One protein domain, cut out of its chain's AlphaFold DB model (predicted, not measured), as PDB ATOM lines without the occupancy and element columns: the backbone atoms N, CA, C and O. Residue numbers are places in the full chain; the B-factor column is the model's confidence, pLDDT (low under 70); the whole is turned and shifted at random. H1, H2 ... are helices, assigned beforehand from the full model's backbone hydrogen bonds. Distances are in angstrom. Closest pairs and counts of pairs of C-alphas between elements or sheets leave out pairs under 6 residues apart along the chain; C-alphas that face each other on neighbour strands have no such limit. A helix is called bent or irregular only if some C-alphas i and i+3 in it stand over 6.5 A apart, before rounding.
ATOM      1  N   LEU A   5     -37.242 179.828 -37.634       69.50
ATOM      2  CA  LEU A   5     -37.253 178.921 -38.790       69.50
ATOM      3  C   LEU A   5     -35.850 178.440 -39.182       69.50
ATOM      4  O   LEU A   5     -35.687 177.280 -39.551       69.50
ATOM      5  N   ALA A   6     -34.833 179.297 -39.065       76.56
ATOM      6  CA  ALA A   6     -33.450 178.963 -39.408       76.56
ATOM      7  C   ALA A   6     -32.857 177.803 -38.573       76.56
ATOM      8  O   ALA A   6     -32.353 176.851 -39.174       76.56
ATOM      9  N   PRO A   7     -32.937 177.802 -37.224       81.12
ATOM     10  CA  PRO A   7     -32.435 176.677 -36.431       81.12
ATOM     11  C   PRO A   7     -33.261 175.400 -36.631       81.12
ATOM     12  O   PRO A   7     -32.699 174.307 -36.630       81.12
ATOM     13  N   PHE A   8     -34.572 175.523 -36.870       84.19
ATOM     14  CA  PHE A   8     -35.436 174.381 -37.183       84.19
ATOM     15  C   PHE A   8     -35.036 173.703 -38.495       84.19
ATOM     16  O   PHE A   8     -34.872 172.486 -38.527       84.19
ATOM     17  N   PHE A   9     -34.819 174.481 -39.560       83.94
ATOM     18  CA  PHE A   9     -34.356 173.950 -40.842       83.94
ATOM     19  C   PHE A   9     -32.953 173.348 -40.744       83.94
ATOM     20  O   PHE A   9     -32.725 172.278 -41.300       83.94
ATOM     21  N   GLY A  10     -32.033 173.981 -40.008       81.88
ATOM     22  CA  GLY A  10     -30.684 173.449 -39.788       81.88
ATOM     23  C   GLY A  10     -30.688 172.108 -39.050       81.88
ATOM     24  O   GLY A  10     -30.002 171.174 -39.468       81.88
ATOM     25  N   PHE A  11     -31.509 171.976 -38.005       85.06
ATOM     26  CA  PHE A  11     -31.671 170.714 -37.285       85.06
ATOM     27  C   PHE A  11     -32.297 169.632 -38.169       85.06
ATOM     28  O   PHE A  11     -31.799 168.510 -38.202       85.06
ATOM     29  N   PHE A  12     -33.342 169.964 -38.934       86.31
ATOM     30  CA  PHE A  12     -34.009 168.996 -39.804       86.31
ATOM     31  C   PHE A  12     -33.103 168.515 -40.943       86.31
ATOM     32  O   PHE A  12     -33.047 167.315 -41.205       86.31
ATOM     33  N   LEU A  13     -32.351 169.420 -41.583       86.12
ATOM     34  CA  LEU A  13     -31.391 169.053 -42.629       86.12
ATOM     35  C   LEU A  13     -30.235 168.226 -42.064       86.12
ATOM     36  O   LEU A  13     -29.887 167.203 -42.644       86.12
ATOM     37  N   GLY A  14     -29.664 168.632 -40.927       86.00
ATOM     38  CA  GLY A  14     -28.571 167.899 -40.287       86.00
ATOM     39  C   GLY A  14     -28.998 166.507 -39.821       86.00
ATOM     40  O   GLY A  14     -28.295 165.528 -40.066       86.00
ATOM     41  N   PHE A  15     -30.177 166.399 -39.210       89.38
ATOM     42  CA  PHE A  15     -30.726 165.130 -38.745       89.38
ATOM     43  C   PHE A  15     -31.082 164.203 -39.911       89.38
ATOM     44  O   PHE A  15     -30.656 163.049 -39.921       89.38
ATOM     45  N   ALA A  16     -31.795 164.698 -40.927       88.88
ATOM     46  CA  ALA A  16     -32.157 163.897 -42.093       88.88
ATOM     47  C   ALA A  16     -30.925 163.455 -42.896       88.88
ATOM     48  O   ALA A  16     -30.867 162.309 -43.338       88.88
ATOM     49  N   PHE A  17     -29.916 164.319 -43.049       88.88
ATOM     50  CA  PHE A  17     -28.678 163.977 -43.751       88.88
ATOM     51  C   PHE A  17     -27.803 163.006 -42.946       88.88
ATOM     52  O   PHE A  17     -27.267 162.054 -43.508       88.88
ATOM     53  N   GLY A  18     -27.705 163.185 -41.625       91.69
ATOM     54  CA  GLY A  18     -26.962 162.281 -40.745       91.69
ATOM     55  C   GLY A  18     -27.586 160.887 -40.675       91.69
ATOM     56  O   GLY A  18     -26.919 159.890 -40.952       91.69
ATOM     57  N   VAL A  19     -28.888 160.813 -40.377       94.19
ATOM     58  CA  VAL A  19     -29.635 159.547 -40.344       94.19
ATOM     59  C   VAL A  19     -29.687 158.919 -41.734       94.19
ATOM     60  O   VAL A  19     -29.483 157.714 -41.863       94.19
ATOM     61  N   GLY A  20     -29.885 159.720 -42.784       92.44
ATOM     62  CA  GLY A  20     -29.882 159.259 -44.171       92.44
ATOM     63  C   GLY A  20     -28.548 158.645 -44.590       92.44
ATOM     64  O   GLY A  20     -28.537 157.582 -45.203       92.44
ATOM     65  N   CYS A  21     -27.422 159.251 -44.205       92.19
ATOM     66  CA  CYS A  21     -26.090 158.709 -44.473       92.19
ATOM     67  C   CYS A  21     -25.870 157.368 -43.755       92.19
ATOM     68  O   CYS A  21     -25.473 156.383 -44.382       92.19
ATOM     69  N   ALA A  22     -26.208 157.288 -42.464       94.12
ATOM     70  CA  ALA A  22     -26.099 156.045 -41.701       94.12
ATOM     71  C   ALA A  22     -27.002 154.936 -42.273       94.12
ATOM     72  O   ALA A  22     -26.562 153.797 -42.443       94.12
ATOM     73  N   LEU A  23     -28.245 155.276 -42.632       92.81
ATOM     74  CA  LEU A  23     -29.180 154.355 -43.274       92.81
ATOM     75  C   LEU A  23     -28.683 153.901 -44.644       92.81
ATOM     76  O   LEU A  23     -28.816 152.724 -44.952       92.81
ATOM     77  N   ALA A  24     -28.083 154.779 -45.447       94.06
ATOM     78  CA  ALA A  24     -27.542 154.413 -46.752       94.06
ATOM     79  C   ALA A  24     -26.415 153.374 -46.634       94.06
ATOM     80  O   ALA A  24     -26.397 152.402 -47.390       94.06
ATOM     81  N   VAL A  25     -25.514 153.531 -45.657       92.88
ATOM     82  CA  VAL A  25     -24.443 152.557 -45.385       92.88
ATOM     83  C   VAL A  25     -25.015 151.235 -44.869       92.88
ATOM     84  O   VAL A  25     -24.641 150.168 -45.349       92.88
ATOM     85  N   MET A  26     -25.961 151.273 -43.928       92.44
ATOM     86  CA  MET A  26     -26.618 150.049 -43.457       92.44
ATOM     87  C   MET A  26     -27.376 149.339 -44.584       92.44
ATOM     88  O   MET A  26     -27.304 148.118 -44.717       92.44
ATOM     89  N   TYR A  27     -28.068 150.100 -45.429       91.06
ATOM     90  CA  TYR A  27     -28.844 149.578 -46.546       91.06
ATOM     91  C   TYR A  27     -27.949 148.956 -47.623       91.06
ATOM     92  O   TYR A  27     -28.281 147.899 -48.158       91.06
ATOM     93  N   SER A  28     -26.784 149.541 -47.908       89.12
ATOM     94  CA  SER A  28     -25.833 148.954 -48.857       89.12
ATOM     95  C   SER A  28     -25.263 147.623 -48.353       89.12
ATOM     96  O   SER A  28     -25.213 146.656 -49.117       89.12
ATOM     97  N   ILE A  29     -24.943 147.516 -47.058       88.62
ATOM     98  CA  ILE A  29     -24.534 146.252 -46.420       88.62
ATOM     99  C   ILE A  29     -25.685 145.235 -46.447       88.62
ATOM    100  O   ILE A  29     -25.480 144.051 -46.744       88.62
ATOM    101  N   TYR A  30     -26.912 145.695 -46.188       87.25
ATOM    102  CA  TYR A  30     -28.102 144.853 -46.210       87.25
ATOM    103  C   TYR A  30     -28.324 144.214 -47.588       87.25
ATOM    104  O   TYR A  30     -28.546 143.003 -47.679       87.25
ATOM    105  N   LEU A  31     -28.215 144.990 -48.675       81.94
ATOM    106  CA  LEU A  31     -28.341 144.458 -50.035       81.94
ATOM    107  C   LEU A  31     -27.149 143.601 -50.462       81.94
ATOM    108  O   LEU A  31     -27.356 142.616 -51.170       81.94
ATOM    109  N   GLY A  32     -25.931 143.960 -50.051       82.75
ATOM    110  CA  GLY A  32     -24.703 143.315 -50.519       82.75
ATOM    111  C   GLY A  32     -24.550 141.855 -50.090       82.75
ATOM    112  O   GLY A  32     -23.958 141.064 -50.818       82.75
ATOM    113  N   GLY A  33     -25.103 141.466 -48.940       78.81
ATOM    114  CA  GLY A  33     -24.962 140.085 -48.469       78.81
ATOM    115  C   GLY A  33     -26.011 139.629 -47.468       78.81
ATOM    116  O   GLY A  33     -26.413 138.468 -47.505       78.81
ATOM    117  N   TYR A  34     -26.521 140.527 -46.623       77.56
ATOM    118  CA  TYR A  34     -27.487 140.143 -45.593       77.56
ATOM    119  C   TYR A  34     -28.796 139.623 -46.198       77.56
ATOM    120  O   TYR A  34     -29.298 138.583 -45.786       77.56
ATOM    121  N   ARG A  35     -29.322 140.272 -47.243       80.50
ATOM    122  CA  ARG A  35     -30.539 139.821 -47.934       80.50
ATOM    123  C   ARG A  35     -30.366 138.452 -48.599       80.50
ATOM    124  O   ARG A  35     -31.324 137.684 -48.650       80.50
ATOM    125  N   ALA A  36     -29.166 138.141 -49.090       77.44
ATOM    126  CA  ALA A  36     -28.849 136.822 -49.630       77.44
ATOM    127  C   ALA A  36     -28.771 135.774 -48.511       77.44
ATOM    128  O   ALA A  36     -29.401 134.732 -48.626       77.44
ATOM    129  N   ALA A  37     -28.113 136.087 -47.391       76.38
ATOM    130  CA  ALA A  37     -28.036 135.199 -46.233       76.38
ATOM    131  C   ALA A  37     -29.409 134.927 -45.598       76.38
ATOM    132  O   ALA A  37     -29.701 133.796 -45.230       76.38
ATOM    133  N   VAL A  38     -30.278 135.938 -45.506       78.62
ATOM    134  CA  VAL A  38     -31.659 135.774 -45.021       78.62
ATOM    135  C   VAL A  38     -32.480 134.919 -45.979       78.62
ATOM    136  O   VAL A  38     -33.258 134.083 -45.530       78.62
ATOM    137  N   ARG A  39     -32.303 135.088 -47.296       75.62
ATOM    138  CA  ARG A  39     -32.948 134.213 -48.282       75.62
ATOM    139  C   ARG A  39     -32.466 132.776 -48.152       75.62
ATOM    140  O   ARG A  39     -33.310 131.895 -48.067       75.62
ATOM    141  N   ASP A  40     -31.157 132.574 -48.051       74.69
ATOM    142  CA  ASP A  40     -30.530 131.267 -47.836       74.69
ATOM    143  C   ASP A  40     -30.969 130.627 -46.504       74.69
ATOM    144  O   ASP A  40     -31.111 129.411 -46.431       74.69
ATOM    145  N   ALA A  41     -31.230 131.426 -45.463       71.62
ATOM    146  CA  ALA A  41     -31.755 130.955 -44.178       71.62
ATOM    147  C   ALA A  41     -33.251 130.601 -44.220       71.62
ATOM    148  O   ALA A  41     -33.704 129.787 -43.421       71.62
ATOM    149  N   ALA A  42     -34.017 131.216 -45.125       73.38
ATOM    150  CA  ALA A  42     -35.435 130.923 -45.323       73.38
ATOM    151  C   ALA A  42     -35.677 129.685 -46.206       73.38
ATOM    152  O   ALA A  42     -36.818 129.236 -46.323       73.38
ATOM    153  N   LEU A  43     -34.635 129.135 -46.840       73.69
ATOM    154  CA  LEU A  43     -34.734 127.875 -47.569       73.69
ATOM    155  C   LEU A  43     -34.826 126.695 -46.578       73.69
ATOM    156  O   LEU A  43     -34.027 126.618 -45.645       73.69
ATOM    157  N   PRO A  44     -35.768 125.755 -46.785       65.00
ATOM    158  CA  PRO A  44     -35.936 124.588 -45.915       65.00
ATOM    159  C   PRO A  44     -34.752 123.614 -45.989       65.00
ATOM    160  O   PRO A  44     -34.519 122.856 -45.052       65.00
ATOM    161  N   GLU A  45     -33.985 123.651 -47.079       67.50
ATOM    162  CA  GLU A  45     -32.791 122.839 -47.277       67.50
ATOM    163  C   GLU A  45     -31.576 123.753 -47.449       67.50
ATOM    164  O   GLU A  45     -31.569 124.666 -48.280       67.50
ATOM    165  N   ALA A  46     -30.552 123.545 -46.616       66.31
ATOM    166  CA  ALA A  46     -29.369 124.389 -46.620       66.31
ATOM    167  C   ALA A  46     -28.610 124.221 -47.949       66.31
ATOM    168  O   ALA A  46     -28.262 123.092 -48.304       66.31
ATOM    169  N   PRO A  47     -28.290 125.309 -48.674       70.69
ATOM    170  CA  PRO A  47     -27.623 125.210 -49.964       70.69
ATOM    171  C   PRO A  47     -26.271 124.492 -49.854       70.69
ATOM    172  O   PRO A  47     -25.494 124.718 -48.921       70.69
ATOM    173  N   GLU A  48     -25.953 123.666 -50.853       72.31
ATOM    174  CA  GLU A  48     -24.779 122.778 -50.888       72.31
ATOM    175  C   GLU A  48     -23.450 123.520 -50.628       72.31
ATOM    176  O   GLU A  48     -22.527 122.997 -50.000       72.31
ATOM    177  N   ARG A  49     -23.366 124.794 -51.041       74.06
ATOM    178  CA  ARG A  49     -22.230 125.688 -50.759       74.06
ATOM    179  C   ARG A  49     -22.019 125.916 -49.259       74.06
ATOM    180  O   ARG A  49     -20.878 125.877 -48.801       74.06
ATOM    181  N   LEU A  50     -23.092 126.145 -48.498       71.81
ATOM    182  CA  LEU A  50     -23.015 126.340 -47.048       71.81
ATOM    183  C   LEU A  50     -22.620 125.044 -46.340       71.81
ATOM    184  O   LEU A  50     -21.831 125.087 -45.400       71.81
ATOM    185  N   LEU A  51     -23.100 123.891 -46.814       76.88
ATOM    186  CA  LEU A  51     -22.705 122.583 -46.282       76.88
ATOM    187  C   LEU A  51     -21.210 122.307 -46.506       76.88
ATOM    188  O   LEU A  51     -20.514 121.934 -45.564       76.88
ATOM    189  N   LYS A  52     -20.685 122.584 -47.709       80.31
ATOM    190  CA  LYS A  52     -19.247 122.456 -48.018       80.31
ATOM    191  C   LYS A  52     -18.381 123.381 -47.159       80.31
ATOM    192  O   LYS A  52     -17.333 122.965 -46.671       80.31
ATOM    193  N   GLN A  53     -18.815 124.623 -46.939       81.75
ATOM    194  CA  GLN A  53     -18.094 125.564 -46.074       81.75
ATOM    195  C   GLN A  53     -18.143 125.152 -44.597       81.75
ATOM    196  O   GLN A  53     -17.113 125.198 -43.929       81.75
ATOM    197  N   ARG A  54     -19.298 124.693 -44.098       80.69
ATOM    198  CA  ARG A  54     -19.432 124.148 -42.737       80.69
ATOM    199  C   ARG A  54     -18.557 122.919 -42.527       80.69
ATOM    200  O   ARG A  54     -17.881 122.848 -41.511       80.69
ATOM    201  N   ALA A  55     -18.514 122.000 -43.493       81.25
ATOM    202  CA  ALA A  55     -17.638 120.833 -43.436       81.25
ATOM    203  C   ALA A  55     -16.156 121.240 -43.367       81.25
ATOM    204  O   ALA A  55     -15.411 120.711 -42.546       81.25
ATOM    205  N   LYS A  56     -15.744 122.241 -44.159       81.75
ATOM    206  CA  LYS A  56     -14.374 122.777 -44.140       81.75
ATOM    207  C   LYS A  56     -14.020 123.445 -42.804       81.75
ATOM    208  O   LYS A  56     -12.916 123.249 -42.303       81.75
ATOM    209  N   LEU A  57     -14.947 124.206 -42.217       80.25
ATOM    210  CA  LEU A  57     -14.772 124.804 -40.887       80.25
ATOM    211  C   LEU A  57     -14.706 123.737 -39.791       80.25
ATOM    212  O   LEU A  57     -13.815 123.798 -38.953       80.25
ATOM    213  N   ALA A  58     -15.579 122.729 -39.837       80.56
ATOM    214  CA  ALA A  58     -15.563 121.614 -38.893       80.56
ATOM    215  C   ALA A  58     -14.230 120.850 -38.933       80.56
ATOM    216  O   ALA A  58     -13.670 120.554 -37.882       80.56
ATOM    217  N   SER A  59     -13.671 120.612 -40.127       78.25
ATOM    218  CA  SER A  59     -12.338 120.009 -40.276       78.25
ATOM    219  C   SER A  59     -11.180 120.924 -39.862       78.25
ATOM    220  O   SER A  59     -10.086 120.442 -39.594       78.25
ATOM    221  N   ALA A  60     -11.389 122.244 -39.829       76.31
ATOM    222  CA  ALA A  60     -10.378 123.206 -39.391       76.31
ATOM    223  C   ALA A  60     -10.408 123.426 -37.866       76.31
ATOM    224  O   ALA A  60      -9.368 123.671 -37.267       76.31
ATOM    225  N   GLN A  61     -11.582 123.308 -37.234       64.81
ATOM    226  CA  GLN A  61     -11.757 123.372 -35.777       64.81
ATOM    227  C   GLN A  61     -11.359 122.081 -35.052       64.81
ATOM    228  O   GLN A  61     -11.199 122.099 -33.836       64.81
ATOM    229  N   SER A  62     -11.191 120.965 -35.767       59.28
ATOM    230  CA  SER A  62     -10.749 119.690 -35.193       59.28
ATOM    231  C   SER A  62      -9.237 119.607 -34.937       59.28
ATOM    232  O   SER A  62      -8.730 118.511 -34.711       59.28
ATOM    233  N   HIS A  63      -8.516 120.730 -34.977       46.62
ATOM    234  CA  HIS A  63      -7.130 120.810 -34.523       46.62
ATOM    235  C   HIS A  63      -7.084 121.607 -33.202       46.62
ATOM    236  O   HIS A  63      -7.161 122.837 -33.254       46.62
TER     237      HIS A  63
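What this domain is: This is residues 5 to 63 of the 64 residues of an uncharacterized protein of Bryocella elongata (UniProt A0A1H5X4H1). The model is a long, open L: one long helix, H1, makes most of the length and bends near its far end, and after a tight turn of chain a shorter helix, H2, leads off sideways as the other leg. The two legs are not folded against each other, and no named helix or arm touches another. The printed part has 59 residues with two named helices, H1 then H2, and no named strand; the class is all helix. It is extended, with a radius of gyration of the C-alphas of 20.8 A and spans of 63 by 29 by 13 A.

How they stand to each other: By its hydrogen bonds H1, residues 5 to 42, was assigned as one helix, but it is bent: C-alphas 32 and 35 are 7.3 A apart. Its arms, H1a with residues 5 to 32 and H1b with residues 35 to 42, stand at a steep tilt of 56 degrees. They are near each other, with 5 pairs of C-alphas within 10 A. H2, residues 48 to 61, is apart from H1a and from H1b. In H1a, H1b and H2 every O i to N i+4 pair is within hydrogen-bond range.

Where its parts are: H1a begins at C-alpha 5, (-37.253, 178.921, -38.790), and measures 39.5 A to C-alpha 32, (-24.703, 143.315, -50.519). H1b measures 10.5 A. H2 measures 20.0 A and ends at C-alpha 61, (-11.757, 123.372, -35.777).

The domain as a whole: The C-alphas farthest apart are those of Leu 5 and His 63, at 65.6 A. The link from H1 to H2, 5 residues, is tight. Residues 5 to 26, which belong to H1, stand free, as do residues 41 to 49 and residues 51 to 63, of which 51 to 61 belong to H2. The printed part has no cut. Its mean pLDDT is 80.3; residue 5, residues 44 to 46 and residues 61 to 63 are under 70.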